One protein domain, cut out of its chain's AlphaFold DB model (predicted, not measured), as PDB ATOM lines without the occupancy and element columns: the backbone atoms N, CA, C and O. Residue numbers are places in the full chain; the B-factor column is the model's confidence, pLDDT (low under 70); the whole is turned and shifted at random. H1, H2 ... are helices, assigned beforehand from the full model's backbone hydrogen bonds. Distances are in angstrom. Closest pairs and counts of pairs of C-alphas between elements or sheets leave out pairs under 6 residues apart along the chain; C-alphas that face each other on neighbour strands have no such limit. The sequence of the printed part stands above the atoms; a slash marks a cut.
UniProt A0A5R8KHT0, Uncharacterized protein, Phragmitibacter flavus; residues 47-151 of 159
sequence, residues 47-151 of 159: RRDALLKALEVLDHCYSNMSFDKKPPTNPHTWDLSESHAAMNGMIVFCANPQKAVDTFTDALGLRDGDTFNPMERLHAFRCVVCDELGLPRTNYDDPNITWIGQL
ATOM      1  N   ARG A  47      16.995  -0.775 -56.352       89.06
ATOM      2  CA  ARG A  47      16.980  -1.234 -54.956       89.06
ATOM      3  C   ARG A  47      15.678  -1.946 -54.617       89.06
ATOM      4  O   ARG A  47      15.712  -3.029 -54.039       89.06
ATOM      5  N   ARG A  48      14.538  -1.337 -54.953       88.06
ATOM      6  CA  ARG A  48      13.221  -1.932 -54.715       88.06
ATOM      7  C   ARG A  48      13.097  -3.278 -55.417       88.06
ATOM      8  O   ARG A  48      12.690  -4.240 -54.778       88.06
ATOM      9  N   ASP A  49      13.502  -3.356 -56.679       88.50
ATOM     10  CA  ASP A  49      13.435  -4.590 -57.461       88.50
ATOM     11  C   ASP A  49      14.333  -5.685 -56.871       88.50
ATOM     12  O   ASP A  49      13.915  -6.836 -56.775       88.50
ATOM     13  N   ALA A  50      15.540  -5.338 -56.409       90.25
ATOM     14  CA  ALA A  50      16.437  -6.285 -55.748       90.25
ATOM     15  C   ALA A  50      15.846  -6.846 -54.441       90.25
ATOM     16  O   ALA A  50      15.887  -8.053 -54.213       90.25
ATOM     17  N   LEU A  51      15.268  -5.982 -53.600       89.31
ATOM     18  CA  LEU A  51      14.650  -6.387 -52.333       89.31
ATOM     19  C   LEU A  51      13.369  -7.207 -52.545       89.31
ATOM     20  O   LEU A  51      13.122  -8.154 -51.802       89.31
ATOM     21  N   LEU A  52      12.569  -6.876 -53.562       87.69
ATOM     22  CA  LEU A  52      11.378  -7.650 -53.916       87.69
ATOM     23  C   LEU A  52      11.744  -9.034 -54.460       87.69
ATOM     24  O   LEU A  52      11.156 -10.012 -54.014       87.69
ATOM     25  N   LYS A  53      12.758  -9.136 -55.329       89.44
ATOM     26  CA  LYS A  53      13.280 -10.436 -55.782       89.44
ATOM     27  C   LYS A  53      13.789 -11.288 -54.625       89.44
ATOM     28  O   LYS A  53      13.557 -12.488 -54.597       89.44
ATOM     29  N   ALA A  54      14.453 -10.681 -53.643       90.38
ATOM     30  CA  ALA A  54      14.873 -11.405 -52.447       90.38
ATOM     31  C   ALA A  54      13.668 -11.942 -51.648       90.38
ATOM     32  O   ALA A  54      13.696 -13.076 -51.179       90.38
ATOM     33  N   LEU A  55      12.585 -11.167 -51.523       87.75
ATOM     34  CA  LEU A  55      11.348 -11.647 -50.895       87.75
ATOM     35  C   LEU A  55      10.673 -12.770 -51.696       87.75
ATOM     36  O   LEU A  55      10.148 -13.696 -51.087       87.75
ATOM     37  N   GLU A  56      10.703 -12.705 -53.024       86.31
ATOM     38  CA  GLU A  56      10.180 -13.745 -53.920       86.31
ATOM     39  C   GLU A  56      10.963 -15.056 -53.781       86.31
ATOM     40  O   GLU A  56      10.369 -16.111 -53.589       86.31
ATOM     41  N   VAL A  57      12.296 -14.987 -53.727       88.25
ATOM     42  CA  VAL A  57      13.146 -16.152 -53.437       88.25
ATOM     43  C   VAL A  57      12.805 -16.772 -52.078       88.25
ATOM     44  O   VAL A  57      12.726 -17.994 -51.959       88.25
ATOM     45  N   LEU A  58      12.563 -15.953 -51.048       85.56
ATOM     46  CA  LEU A  58      12.102 -16.475 -49.760       85.56
ATOM     47  C   LEU A  58      10.727 -17.136 -49.888       85.56
ATOM     48  O   LEU A  58      10.538 -18.204 -49.316       85.56
ATOM     49  N   ASP A  59       9.792 -16.561 -50.648       82.00
ATOM     50  CA  ASP A  59       8.490 -17.189 -50.898       82.00
ATOM     51  C   ASP A  59       8.642 -18.549 -51.591       82.00
ATOM     52  O   ASP A  59       8.040 -19.517 -51.135       82.00
ATOM     53  N   HIS A  60       9.523 -18.667 -52.591       83.75
ATOM     54  CA  HIS A  60       9.854 -19.942 -53.238       83.75
ATOM     55  C   HIS A  60      10.418 -20.973 -52.255       83.75
ATOM     56  O   HIS A  60       9.984 -22.128 -52.240       83.75
ATOM     57  N   CYS A  61      11.384 -20.585 -51.418       81.25
ATOM     58  CA  CYS A  61      11.950 -21.475 -50.403       81.25
ATOM     59  C   CYS A  61      10.877 -21.967 -49.432       81.25
ATOM     60  O   CYS A  61      10.783 -23.158 -49.137       81.25
ATOM     61  N   TYR A  62      10.056 -21.040 -48.955       76.94
ATOM     62  CA  TYR A  62       9.066 -21.304 -47.933       76.94
ATOM     63  C   TYR A  62       7.858 -22.078 -48.480       76.94
ATOM     64  O   TYR A  62       7.432 -23.045 -47.854       76.94
ATOM     65  N   SER A  63       7.368 -21.786 -49.686       76.88
ATOM     66  CA  SER A  63       6.257 -22.525 -50.306       76.88
ATOM     67  C   SER A  63       6.570 -24.003 -50.560       76.88
ATOM     68  O   SER A  63       5.650 -24.822 -50.647       76.88
ATOM     69  N   ASN A  64       7.860 -24.334 -50.680       75.31
ATOM     70  CA  ASN A  64       8.392 -25.679 -50.883       75.31
ATOM     71  C   ASN A  64       8.736 -26.418 -49.578       75.31
ATOM     72  O   ASN A  64       8.972 -27.627 -49.611       75.31
ATOM     73  N   MET A  65       8.764 -25.729 -48.435       74.00
ATOM     74  CA  MET A  65       9.174 -26.306 -47.157       74.00
ATOM     75  C   MET A  65       7.961 -26.761 -46.335       74.00
ATOM     76  O   MET A  65       6.934 -26.088 -46.273       74.00
ATOM     77  N   SER A  66       8.079 -27.906 -45.660       69.25
ATOM     78  CA  SER A  66       7.154 -28.283 -44.589       69.25
ATOM     79  C   SER A  66       7.604 -27.645 -43.275       69.25
ATOM     80  O   SER A  66       8.763 -27.754 -42.881       69.25
ATOM     81  N   PHE A  67       6.687 -26.982 -42.572       67.81
ATOM     82  CA  PHE A  67       6.988 -26.313 -41.305       67.81
ATOM     83  C   PHE A  67       5.842 -26.484 -40.311       67.81
ATOM     84  O   PHE A  67       4.677 -26.467 -40.701       67.81
ATOM     85  N   ASP A  68       6.170 -26.676 -39.031       66.25
ATOM     86  CA  ASP A  68       5.199 -26.847 -37.940       66.25
ATOM     87  C   ASP A  68       4.085 -27.868 -38.258       66.25
ATOM     88  O   ASP A  68       2.890 -27.614 -38.125       66.25
ATOM     89  N   LYS A  69       4.485 -29.041 -38.772       67.88
ATOM     90  CA  LYS A  69       3.584 -30.134 -39.196       67.88
ATOM     91  C   LYS A  69       2.597 -29.758 -40.314       67.88
ATOM     92  O   LYS A  69       1.746 -30.577 -40.663       67.88
ATOM     93  N   LYS A  70       2.709 -28.566 -40.906       66.44
ATOM     94  CA  LYS A  70       1.944 -28.162 -42.086       66.44
ATOM     95  C   LYS A  70       2.670 -28.638 -43.351       66.44
ATOM     96  O   LYS A  70       3.898 -28.523 -43.432       66.44
ATOM     97  N   PRO A  71       1.938 -29.185 -44.335       71.31
ATOM     98  CA  PRO A  71       2.519 -29.530 -45.625       71.31
ATOM     99  C   PRO A  71       2.934 -28.260 -46.395       71.31
ATOM    100  O   PRO A  71       2.414 -27.178 -46.099       71.31
ATOM    101  N   PRO A  72       3.828 -28.390 -47.395       73.38
ATOM    102  CA  PRO A  72       4.152 -27.300 -48.312       73.38
ATOM    103  C   PRO A  72       2.882 -26.726 -48.945       73.38
ATOM    104  O   PRO A  72       1.960 -27.469 -49.293       73.38
ATOM    105  N   THR A  73       2.816 -25.406 -49.081       71.12
ATOM    106  CA  THR A  73       1.611 -24.713 -49.557       71.12
ATOM    107  C   THR A  73       1.484 -24.703 -51.071       71.12
ATOM    108  O   THR A  73       0.370 -24.802 -51.582       71.12
ATOM    109  N   ASN A  74       2.604 -24.581 -51.784       72.56
ATOM    110  CA  ASN A  74       2.655 -24.602 -53.242       72.56
ATOM    111  C   ASN A  74       4.042 -25.080 -53.699       72.56
ATOM    112  O   ASN A  74       4.905 -24.254 -54.018       72.56
ATOM    113  N   PRO A  75       4.299 -26.397 -53.674       75.25
ATOM    114  CA  PRO A  75       5.592 -26.929 -54.058       75.25
ATOM    115  C   PRO A  75       5.788 -26.833 -55.576       75.25
ATOM    116  O   PRO A  75       4.965 -27.311 -56.356       75.25
ATOM    117  N   HIS A  76       6.887 -26.218 -55.995       79.69
ATOM    118  CA  HIS A  76       7.262 -26.038 -57.394       79.69
ATOM    119  C   HIS A  76       8.777 -25.872 -57.527       79.69
ATOM    120  O   HIS A  76       9.469 -25.456 -56.597       79.69
ATOM    121  N   THR A  77       9.308 -26.187 -58.704       82.31
ATOM    122  CA  THR A  77      10.724 -25.978 -59.012       82.31
ATOM    123  C   THR A  77      10.992 -24.505 -59.292       82.31
ATOM    124  O   THR A  77      10.252 -23.890 -60.058       82.31
ATOM    125  N   TRP A  78      12.075 -23.974 -58.735       83.06
ATOM    126  CA  TRP A  78      12.554 -22.613 -58.971       83.06
ATOM    127  C   TRP A  78      14.074 -22.636 -59.170       83.06
ATOM    128  O   TRP A  78      14.741 -23.602 -58.779       83.06
ATOM    129  N   ASP A  79      14.621 -21.619 -59.830       85.06
ATOM    130  CA  ASP A  79      16.044 -21.572 -60.157       85.06
ATOM    131  C   ASP A  79      16.853 -20.954 -59.009       85.06
ATOM    132  O   ASP A  79      16.716 -19.778 -58.679       85.06
ATOM    133  N   LEU A  80      17.778 -21.732 -58.441       80.75
ATOM    134  CA  LEU A  80      18.705 -21.262 -57.407       80.75
ATOM    135  C   LEU A  80      19.531 -20.049 -57.859       80.75
ATOM    136  O   LEU A  80      19.960 -19.262 -57.012       80.75
ATOM    137  N   SER A  81      19.750 -19.866 -59.166       87.88
ATOM    138  CA  SER A  81      20.458 -18.698 -59.697       87.88
ATOM    139  C   SER A  81      19.757 -17.373 -59.354       87.88
ATOM    140  O   SER A  81      20.425 -16.346 -59.193       87.88
ATOM    141  N   GLU A  82      18.438 -17.399 -59.128       86.31
ATOM    142  CA  GLU A  82      17.644 -16.243 -58.705       86.31
ATOM    143  C   GLU A  82      18.064 -15.745 -57.318       86.31
ATOM    144  O   GLU A  82      18.129 -14.533 -57.092       86.31
ATOM    145  N   SER A  83      18.460 -16.652 -56.417       86.69
ATOM    146  CA  SER A  83      18.973 -16.287 -55.089       86.69
ATOM    147  C   SER A  83      20.280 -15.492 -55.182       86.69
ATOM    148  O   SER A  83      20.426 -14.445 -54.550       86.69
ATOM    149  N   HIS A  84      21.204 -15.920 -56.046       86.50
ATOM    150  CA  HIS A  84      22.460 -15.213 -56.291       86.50
ATOM    151  C   HIS A  84      22.225 -13.867 -56.982       86.50
ATOM    152  O   HIS A  84      22.872 -12.873 -56.646       86.50
ATOM    153  N   ALA A  85      21.285 -13.805 -57.930       89.12
ATOM    154  CA  ALA A  85      20.911 -12.559 -58.590       89.12
ATOM    155  C   ALA A  85      20.315 -11.547 -57.597       89.12
ATOM    156  O   ALA A  85      20.681 -10.369 -57.629       89.12
ATOM    157  N   ALA A  86      19.454 -12.003 -56.682       89.00
ATOM    158  CA  ALA A  86      18.890 -11.179 -55.619       89.00
ATOM    159  C   ALA A  86      19.977 -10.671 -54.655       89.00
ATOM    160  O   ALA A  86      20.038  -9.472 -54.380       89.00
ATOM    161  N   MET A  87      20.896 -11.542 -54.214       91.38
ATOM    162  CA  MET A  87      22.040 -11.150 -53.377       91.38
ATOM    163  C   MET A  87      22.917 -10.097 -54.053       91.38
ATOM    164  O   MET A  87      23.212  -9.065 -53.451       91.38
ATOM    165  N   ASN A  88      23.288 -10.310 -55.316       92.12
ATOM    166  CA  ASN A  88      24.088  -9.351 -56.077       92.12
ATOM    167  C   ASN A  88      23.367  -8.005 -56.229       92.12
ATOM    168  O   ASN A  88      23.981  -6.952 -56.066       92.12
ATOM    169  N   GLY A  89      22.055  -8.025 -56.480       89.81
ATOM    170  CA  GLY A  89      21.236  -6.814 -56.509       89.81
ATOM    171  C   GLY A  89      21.266  -6.064 -55.176       89.81
ATOM    172  O   GLY A  89      21.452  -4.846 -55.155       89.81
ATOM    173  N   MET A  90      21.154  -6.778 -54.054       93.12
ATOM    174  CA  MET A  90      21.239  -6.164 -52.729       93.12
ATOM    175  C   MET A  90      22.616  -5.544 -52.465       93.12
ATOM    176  O   MET A  90      22.678  -4.414 -51.984       93.12
ATOM    177  N   ILE A  91      23.704  -6.223 -52.849       93.69
ATOM    178  CA  ILE A  91      25.081  -5.719 -52.707       93.69
ATOM    179  C   ILE A  91      25.279  -4.396 -53.456       93.69
ATOM    180  O   ILE A  91      25.928  -3.487 -52.941       93.69
ATOM    181  N   VAL A  92      24.726  -4.280 -54.665       91.38
ATOM    182  CA  VAL A  92      24.941  -3.111 -55.531       91.38
ATOM    183  C   VAL A  92      24.035  -1.934 -55.161       91.38
ATOM    184  O   VAL A  92      24.471  -0.784 -55.234       91.38
ATOM    185  N   PHE A  93      22.773  -2.189 -54.796       91.62
ATOM    186  CA  PHE A  93      21.752  -1.134 -54.733       91.62
ATOM    187  C   PHE A  93      21.270  -0.770 -53.320       91.62
ATOM    188  O   PHE A  93      20.731   0.333 -53.141       91.62
ATOM    189  N   CYS A  94      21.436  -1.636 -52.314       90.19
ATOM    190  CA  CYS A  94      21.000  -1.333 -50.943       90.19
ATOM    191  C   CYS A  94      21.891  -0.273 -50.282       90.19
ATOM    192  O   CYS A  94      23.073  -0.143 -50.590       90.19
ATOM    193  N   ALA A  95      21.316   0.506 -49.367       89.81
ATOM    194  CA  ALA A  95      22.058   1.464 -48.553       89.81
ATOM    195  C   ALA A  95      22.956   0.758 -47.524       89.81
ATOM    196  O   ALA A  95      24.064   1.221 -47.264       89.81
ATOM    197  N   ASN A  96      22.491  -0.359 -46.962       91.50
ATOM    198  CA  ASN A  96      23.226  -1.223 -46.049       91.50
ATOM    199  C   ASN A  96      23.289  -2.661 -46.606       91.50
ATOM    200  O   ASN A  96      22.553  -3.546 -46.153       91.50
ATOM    201  N   PRO A  97      24.171  -2.909 -47.593       92.06
ATOM    202  CA  PRO A  97      24.245  -4.197 -48.276       92.06
ATOM    203  C   PRO A  97      24.603  -5.345 -47.328       92.06
ATOM    204  O   PRO A  97      24.034  -6.424 -47.453       92.06
ATOM    205  N   GLN A  98      25.475  -5.109 -46.341       92.69
ATOM    206  CA  GLN A  98      25.871  -6.132 -45.372       92.69
ATOM    207  C   GLN A  98      24.667  -6.627 -44.563       92.69
ATOM    208  O   GLN A  98      24.391  -7.822 -44.538       92.69
ATOM    209  N   LYS A  99      23.900  -5.704 -43.963       92.81
ATOM    210  CA  LYS A  99      22.711  -6.056 -43.173       92.81
ATOM    211  C   LYS A  99      21.653  -6.758 -44.030       92.81
ATOM    212  O   LYS A  99      21.051  -7.724 -43.568       92.81
ATOM    213  N   ALA A 100      21.427  -6.281 -45.256       92.38
ATOM    214  CA  ALA A 100      20.463  -6.878 -46.180       92.38
ATOM    215  C   ALA A 100      20.836  -8.320 -46.547       92.38
ATOM    216  O   ALA A 100      20.004  -9.214 -46.416       92.38
ATOM    217  N   VAL A 101      22.092  -8.553 -46.935       92.81
ATOM    218  CA  VAL A 101      22.577  -9.885 -47.312       92.81
ATOM    219  C   VAL A 101      22.606 -10.830 -46.114       92.81
ATOM    220  O   VAL A 101      22.084 -11.934 -46.230       92.81
ATOM    221  N   ASP A 102      23.138 -10.404 -44.965       90.81
ATOM    222  CA  ASP A 102      23.201 -11.248 -43.765       90.81
ATOM    223  C   ASP A 102      21.804 -11.731 -43.368       90.81
ATOM    224  O   ASP A 102      21.557 -12.933 -43.283       90.81
ATOM    225  N   THR A 103      20.858 -10.797 -43.240       89.06
ATOM    226  CA  THR A 103      19.493 -11.120 -42.810       89.06
ATOM    227  C   THR A 103      18.749 -11.962 -43.855       89.06
ATOM    228  O   THR A 103      17.952 -12.824 -43.492       89.06
ATOM    229  N   PHE A 104      19.023 -11.767 -45.151       90.69
ATOM    230  CA  PHE A 104      18.497 -12.627 -46.217       90.69
ATOM    231  C   PHE A 104      19.043 -14.055 -46.125       90.69
ATOM    232  O   PHE A 104      18.275 -15.012 -46.176       90.69
ATOM    233  N   THR A 105      20.358 -14.216 -45.952       88.62
ATOM    234  CA  THR A 105      20.985 -15.542 -45.820       88.62
ATOM    235  C   THR A 105      20.543 -16.272 -44.553       88.62
ATOM    236  O   THR A 105      20.330 -17.486 -44.585       88.62
ATOM    237  N   ASP A 106      20.323 -15.536 -43.461       86.25
ATOM    238  CA  ASP A 106      19.740 -16.064 -42.230       86.25
ATOM    239  C   ASP A 106      18.303 -16.542 -42.467       86.25
ATOM    240  O   ASP A 106      17.950 -17.648 -42.044       86.25
ATOM    241  N   ALA A 107      17.493 -15.743 -43.171       83.31
ATOM    242  CA  ALA A 107      16.112 -16.065 -43.525       83.31
ATOM    243  C   ALA A 107      15.993 -17.226 -44.523       83.31
ATOM    244  O   ALA A 107      14.993 -17.933 -44.487       83.31
ATOM    245  N   LEU A 108      16.999 -17.466 -45.366       81.94
ATOM    246  CA  LEU A 108      17.091 -18.668 -46.203       81.94
ATOM    247  C   LEU A 108      17.435 -19.937 -45.409       81.94
ATOM    248  O   LEU A 108      17.297 -21.037 -45.937       81.94
ATOM    249  N   GLY A 109      17.902 -19.800 -44.165       74.44
ATOM    250  CA  GLY A 109      18.362 -20.930 -43.355       74.44
ATOM    251  C   GLY A 109      19.779 -21.401 -43.689       74.44
ATOM    252  O   GLY A 109      20.127 -22.530 -43.375       74.44
ATOM    253  N   LEU A 110      20.619 -20.557 -44.303       66.25
ATOM    254  CA  LEU A 110      22.009 -20.913 -44.642       66.25
ATOM    255  C   LEU A 110      22.982 -20.786 -43.454       66.25
ATOM    256  O   LEU A 110      24.081 -21.339 -43.489       66.25
ATOM    257  N   ARG A 111      22.602 -20.045 -42.405       58.03
ATOM    258  CA  ARG A 111      23.342 -19.916 -41.137       58.03
ATOM    259  C   ARG A 111      22.608 -20.715 -40.064       58.03
ATOM    260  O   ARG A 111      21.614 -20.261 -39.491       58.03
ATOM    261  N   ASP A 112      23.057 -21.944 -39.861       50.38
ATOM    262  CA  ASP A 112      22.423 -22.906 -38.965       50.38
ATOM    263  C   ASP A 112      22.643 -22.614 -37.474       50.38
ATOM    264  O   ASP A 112      23.660 -22.064 -37.049       50.38
ATOM    265  N   GLY A 113      21.665 -23.065 -36.689       47.62
ATOM    266  CA  GLY A 113      21.692 -23.265 -35.243       47.62
ATOM    267  C   GLY A 113      20.383 -23.948 -34.830       47.62
ATOM    268  O   GLY A 113      19.342 -23.595 -35.377       47.62
ATOM    269  N   ASP A 114      20.432 -24.891 -33.877       51.69
ATOM    270  CA  ASP A 114      19.356 -25.818 -33.424       51.69
ATOM    271  C   ASP A 114      17.997 -25.178 -33.030       51.69
ATOM    272  O   ASP A 114      17.052 -25.859 -32.638       51.69
ATOM    273  N   THR A 115      17.867 -23.859 -33.145       57.06
ATOM    274  CA  THR A 115      16.652 -23.066 -32.924       57.06
ATOM    275  C   THR A 115      16.333 -22.243 -34.176       57.06
ATOM    276  O   THR A 115      16.377 -21.014 -34.194       57.06
ATOM    277  N   PHE A 116      16.036 -22.930 -35.279       66.31
ATOM    278  CA  PHE A 116      15.563 -22.288 -36.503       66.31
ATOM    279  C   PHE A 116      14.083 -21.909 -36.353       66.31
ATOM    280  O   PHE A 116      13.199 -22.748 -36.524       66.31
ATOM    281  N   ASN A 117      13.806 -20.641 -36.023       73.81
ATOM    282  CA  ASN A 117      12.476 -20.059 -36.197       73.81
ATOM    283  C   ASN A 117      12.429 -19.262 -37.518       73.81
ATOM    284  O   ASN A 117      12.822 -18.092 -37.543       73.81
ATOM    285  N   PRO A 118      11.962 -19.864 -38.626       72.94
ATOM    286  CA  PRO A 118      11.923 -19.205 -39.930       72.94
ATOM    287  C   PRO A 118      11.075 -17.935 -39.932       72.94
ATOM    288  O   PRO A 118      11.390 -16.986 -40.645       72.94
ATOM    289  N   MET A 119      10.035 -17.881 -39.094       74.00
ATOM    290  CA  MET A 119       9.139 -16.729 -39.015       74.00
ATOM    291  C   MET A 119       9.839 -15.493 -38.471       74.00
ATOM    292  O   MET A 119       9.701 -14.406 -39.031       74.00
ATOM    293  N   GLU A 120      10.639 -15.674 -37.425       78.31
ATOM    294  CA  GLU A 120      11.414 -14.599 -36.814       78.31
ATOM    295  C   GLU A 120      12.458 -14.051 -37.796       78.31
ATOM    296  O   GLU A 120      12.581 -12.839 -37.977       78.31
ATOM    297  N   ARG A 121      13.162 -14.940 -38.505       80.62
ATOM    298  CA  ARG A 121      14.186 -14.543 -39.482       80.62
ATOM    299  C   ARG A 121      13.579 -13.871 -40.715       80.62
ATOM    300  O   ARG A 121      14.102 -12.863 -41.193       80.62
ATOM    301  N   LEU A 122      12.440 -14.369 -41.196       81.00
ATOM    302  CA  LEU A 122      11.678 -13.748 -42.276       81.00
ATOM    303  C   LEU A 122      11.168 -12.358 -41.874       81.00
ATOM    304  O   LEU A 122      11.259 -11.414 -42.661       81.00
ATOM    305  N   HIS A 123      10.662 -12.210 -40.648       82.00
ATOM    306  CA  HIS A 123      10.265 -10.912 -40.107       82.00
ATOM    307  C   HIS A 123      11.457  -9.951 -40.024       82.00
ATOM    308  O   HIS A 123      11.363  -8.818 -40.503       82.00
ATOM    309  N   ALA A 124      12.604 -10.410 -39.516       85.69
ATOM    310  CA  ALA A 124      13.825  -9.613 -39.456       85.69
ATOM    311  C   ALA A 124      14.240  -9.100 -40.845       85.69
ATOM    312  O   ALA A 124      14.540  -7.912 -41.001       85.69
ATOM    313  N   PHE A 125      14.183  -9.953 -41.875       88.75
ATOM    314  CA  PHE A 125      14.489  -9.531 -43.243       88.75
ATOM    315  C   PHE A 125      13.474  -8.511 -43.774       88.75
ATOM    316  O   PHE A 125      13.863  -7.496 -44.351       88.75
ATOM    317  N   ARG A 126      12.175  -8.696 -43.513       84.88
ATOM    318  CA  ARG A 126      11.139  -7.712 -43.878       84.88
ATOM    319  C   ARG A 126      11.366  -6.357 -43.218       84.88
ATOM    320  O   ARG A 126      11.205  -5.335 -43.880       84.88
ATOM    321  N   CYS A 127      11.795  -6.320 -41.956       86.19
ATOM    322  CA  CYS A 127      12.179  -5.065 -41.310       86.19
ATOM    323  C   CYS A 127      13.338  -4.378 -42.038       86.19
ATOM    324  O   CYS A 127      13.312  -3.159 -42.190       86.19
ATOM    325  N   VAL A 128      14.326  -5.140 -42.522       89.75
ATOM    326  CA  VAL A 128      15.418  -4.589 -43.337       89.75
ATOM    327  C   VAL A 128      14.898  -4.034 -44.662       89.75
ATOM    328  O   VAL A 128      15.273  -2.926 -45.030       89.75
ATOM    329  N   VAL A 129      13.982  -4.734 -45.336       88.06
ATOM    330  CA  VAL A 129      13.325  -4.228 -46.554       88.06
ATOM    331  C   VAL A 129      12.583  -2.913 -46.275       88.06
ATOM    332  O   VAL A 129      12.731  -1.954 -47.033       88.06
ATOM    333  N   CYS A 130      11.822  -2.830 -45.178       85.25
ATOM    334  CA  CYS A 130      11.137  -1.601 -44.777       85.25
ATOM    335  C   CYS A 130      12.125  -0.458 -44.508       85.25
ATOM    336  O   CYS A 130      11.927   0.643 -45.022       85.25
ATOM    337  N   ASP A 131      13.198  -0.725 -43.757       89.44
ATOM    338  CA  ASP A 131      14.245   0.257 -43.449       89.44
ATOM    339  C   ASP A 131      14.909   0.789 -44.738       89.44
ATOM    340  O   ASP A 131      15.058   1.999 -44.912       89.44
ATOM    341  N   GLU A 132      15.268  -0.100 -45.669       87.00
ATOM    342  CA  GLU A 132      15.933   0.228 -46.941       87.00
ATOM    343  C   GLU A 132      15.068   1.059 -47.901       87.00
ATOM    344  O   GLU A 132      15.588   1.864 -48.690       87.00
ATOM    345  N   LEU A 133      13.750   0.859 -47.836       85.94
ATOM    346  CA  LEU A 133      12.756   1.558 -48.647       85.94
ATOM    347  C   LEU A 133      12.163   2.791 -47.948       85.94
ATOM    348  O   LEU A 133      11.379   3.512 -48.565       85.94
ATOM    349  N   GLY A 134      12.529   3.057 -46.690       83.31
ATOM    350  CA  GLY A 134      11.956   4.149 -45.895       83.31
ATOM    351  C   GLY A 134      10.466   3.962 -45.595       83.31
ATOM    352  O   GLY A 134       9.735   4.941 -45.451       83.31
ATOM    353  N   LEU A 135      10.006   2.712 -45.546       79.56
ATOM    354  CA  LEU A 135       8.627   2.349 -45.240       79.56
ATOM    355  C   LEU A 135       8.451   2.165 -43.725       79.56
ATOM    356  O   LEU A 135       9.393   1.761 -43.038       79.56
ATOM    357  N   PRO A 136       7.248   2.417 -43.180       75.44
ATOM    358  CA  PRO A 136       6.965   2.086 -41.791       75.44
ATOM    359  C   PRO A 136       7.169   0.585 -41.564       75.44
ATOM    360  O   PRO A 136       6.714  -0.240 -42.360       75.44
ATOM    361  N   ARG A 137       7.847   0.228 -40.469       74.44
ATOM    362  CA  ARG A 137       8.013  -1.175 -40.086       74.44
ATOM    363  C   ARG A 137       6.650  -1.789 -39.805       74.44
ATOM    364  O   ARG A 137       5.845  -1.243 -39.050       74.44
ATOM    365  N   THR A 138       6.405  -2.947 -40.393       60.50
ATOM    366  CA  THR A 138       5.244  -3.758 -40.056       60.50
ATOM    367  C   THR A 138       5.494  -4.426 -38.708       60.50
ATOM    368  O   THR A 138       6.239  -5.396 -38.645       60.50
ATOM    369  N   ASN A 139       4.838  -3.968 -37.639       58.06
ATOM    370  CA  ASN A 139       4.796  -4.681 -36.348       58.06
ATOM    371  C   ASN A 139       3.843  -5.893 -36.391       58.06
ATOM    372  O   ASN A 139       3.276  -6.286 -35.376       58.06
ATOM    373  N   TYR A 140       3.581  -6.423 -37.587       54.75
ATOM    374  CA  TYR A 140       2.633  -7.503 -37.779       54.75
ATOM    375  C   TYR A 140       3.342  -8.822 -37.500       54.75
ATOM    376  O   TYR A 140       3.983  -9.402 -38.377       54.75
ATOM    377  N   ASP A 141       3.261  -9.228 -36.243       52.97
ATOM    378  CA  ASP A 141       3.711 -10.518 -35.748       52.97
ATOM    379  C   ASP A 141       2.450 -11.368 -35.529       52.97
ATOM    380  O   ASP A 141       1.953 -11.500 -34.412       52.97
ATOM    381  N   ASP A 142       1.824 -11.823 -36.624       53.78
ATOM    382  CA  ASP A 142       0.733 -12.797 -36.521       53.78
ATOM    383  C   ASP A 142       1.343 -14.202 -36.509       53.78
ATOM    384  O   ASP A 142       1.795 -14.681 -37.557       53.78
ATOM    385  N   PRO A 143       1.341 -14.891 -35.355       51.78
ATOM    386  CA  PRO A 143       1.915 -16.226 -35.227       51.78
ATOM    387  C   PRO A 143       1.192 -17.274 -36.091       51.78
ATOM    388  O   PRO A 143       1.718 -18.366 -36.301       51.78
ATOM    389  N   ASN A 144      -0.002 -16.970 -36.613       49.06
ATOM    390  CA  ASN A 144      -0.771 -17.876 -37.464       49.06
ATOM    391  C   ASN A 144      -0.458 -17.725 -38.956       49.06
ATOM    392  O   ASN A 144      -0.786 -18.627 -39.735       49.06
ATOM    393  N   ILE A 145       0.171 -16.619 -39.369       53.09
ATOM    394  CA  ILE A 145       0.499 -16.346 -40.769       53.09
ATOM    395  C   ILE A 145       1.934 -16.780 -41.030       53.09
ATOM    396  O   ILE A 145       2.881 -16.016 -40.898       53.09
ATOM    397  N   THR A 146       2.080 -18.047 -41.408       49.56
ATOM    398  CA  THR A 146       3.383 -18.686 -41.639       49.56
ATOM    399  C   THR A 146       3.987 -18.317 -43.008       49.56
ATOM    400  O   THR A 146       5.186 -18.441 -43.221       49.56
ATOM    401  N   TRP A 147       3.170 -17.844 -43.956       54.38
ATOM    402  CA  TRP A 147       3.555 -17.738 -45.369       54.38
ATOM    403  C   TRP A 147       3.359 -16.331 -45.932       54.38
ATOM    404  O   TRP A 147       2.413 -15.640 -45.553       54.38
ATOM    405  N   ILE A 148       4.218 -15.906 -46.870       52.38
ATOM    406  CA  ILE A 148       4.124 -14.566 -47.479       52.38
ATOM    407  C   ILE A 148       2.769 -14.395 -48.174       52.38
ATOM    408  O   ILE A 148       2.096 -13.403 -47.920       52.38
ATOM    409  N   GLY A 149       2.302 -15.405 -48.918       51.34
ATOM    410  CA  GLY A 149       0.971 -15.431 -49.548       51.34
ATOM    411  C   GLY A 149      -0.237 -15.487 -48.594       51.34
ATOM    412  O   GLY A 149      -1.380 -15.613 -49.039       51.34
ATOM    413  N   GLN A 150      -0.011 -15.464 -47.279       50.94
ATOM    414  CA  GLN A 150      -1.050 -15.360 -46.252       50.94
ATOM    415  C   GLN A 150      -1.011 -14.013 -45.513       50.94
ATOM    416  O   GLN A 150      -1.851 -13.779 -44.647       50.94
ATOM    417  N   LEU A 151      -0.072 -13.121 -45.848       50.69
ATOM    418  CA  LEU A 151      -0.004 -11.784 -45.273       50.69
ATOM    419  C   LEU A 151      -1.091 -10.859 -45.826       50.69
ATOM    420  O   LEU A 151      -1.548 -10.975 -46.964       50.69
TER     421      LEU A 151
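AT A GLANCE: This is residues 47 to 151 of the 159 residues of an uncharacterized protein of Phragmitibacter flavus (UniProt A0A5R8KHT0). Four helices stand side by side in an up-and-down bundle, each running against the one before it, with H1, H2, H3 and H4 following one another round a ring. The long loop of residues 64 to 80 swings past one end of the bundle, and the tail after H4, residues 134 to 151, folds back alongside H4. The printed part has 105 residues with four named helices, H1 to H4 in that order, and no named strand; the class is all helix. It is compact, with a radius of gyration of the C-alphas of 13.3 A and spans of 38 by 31 by 26 A.

HOW THE PARTS SIT: Begin with H1, residues 47 to 63, the longest helix. H2, residues 81 to 93, touches it, closest at the C-alphas of Arg 47 and Phe 93, 4.8 A apart; this helical hairpin has a shallow tilt of 30 degrees, opposite ways. With residues 87 to 91 alone, H2 touches H3, residues 97 to 107, in a second hairpin; the closest C-alphas, of Ile 91 and Pro 97, are 4.8 A apart. H3 and H4, residues 118 to 133, form a third hairpin and touch, closest at the C-alphas of Ala 107 and Arg 121, 4.7 A apart. H4 and H1 only just touch, with 3 pairs of C-alphas within 8 A, the closest being Leu 51 and Val 129 at 6.3 A. H1 and H3 are close but not clearly touching, and H2 and H4 are apart. In H1, H2, H3 and H4 every O i to N i+4 pair is within hydrogen-bond range.

IN THESE COORDINATES: Find C-alpha 47 at (16.980, -1.234, -54.956); from there H1 runs 24.3 A to C-alpha 63. H2 is 18.3 A long and H3 15.2 A. H4 runs 22.5 A, ending at C-alpha 133 at (12.756, 1.558, -48.647).

THE WHOLE: The C-alphas farthest apart, of Lys 69 and Val 92, are 38.1 A apart. The printed part has no cut. The link H1 to H2 is long, H2 to H3 tight, H3 to H4 short. Look for pLDDT under 70 at residues 66 to 70, 110 to 116 and 138 to 151.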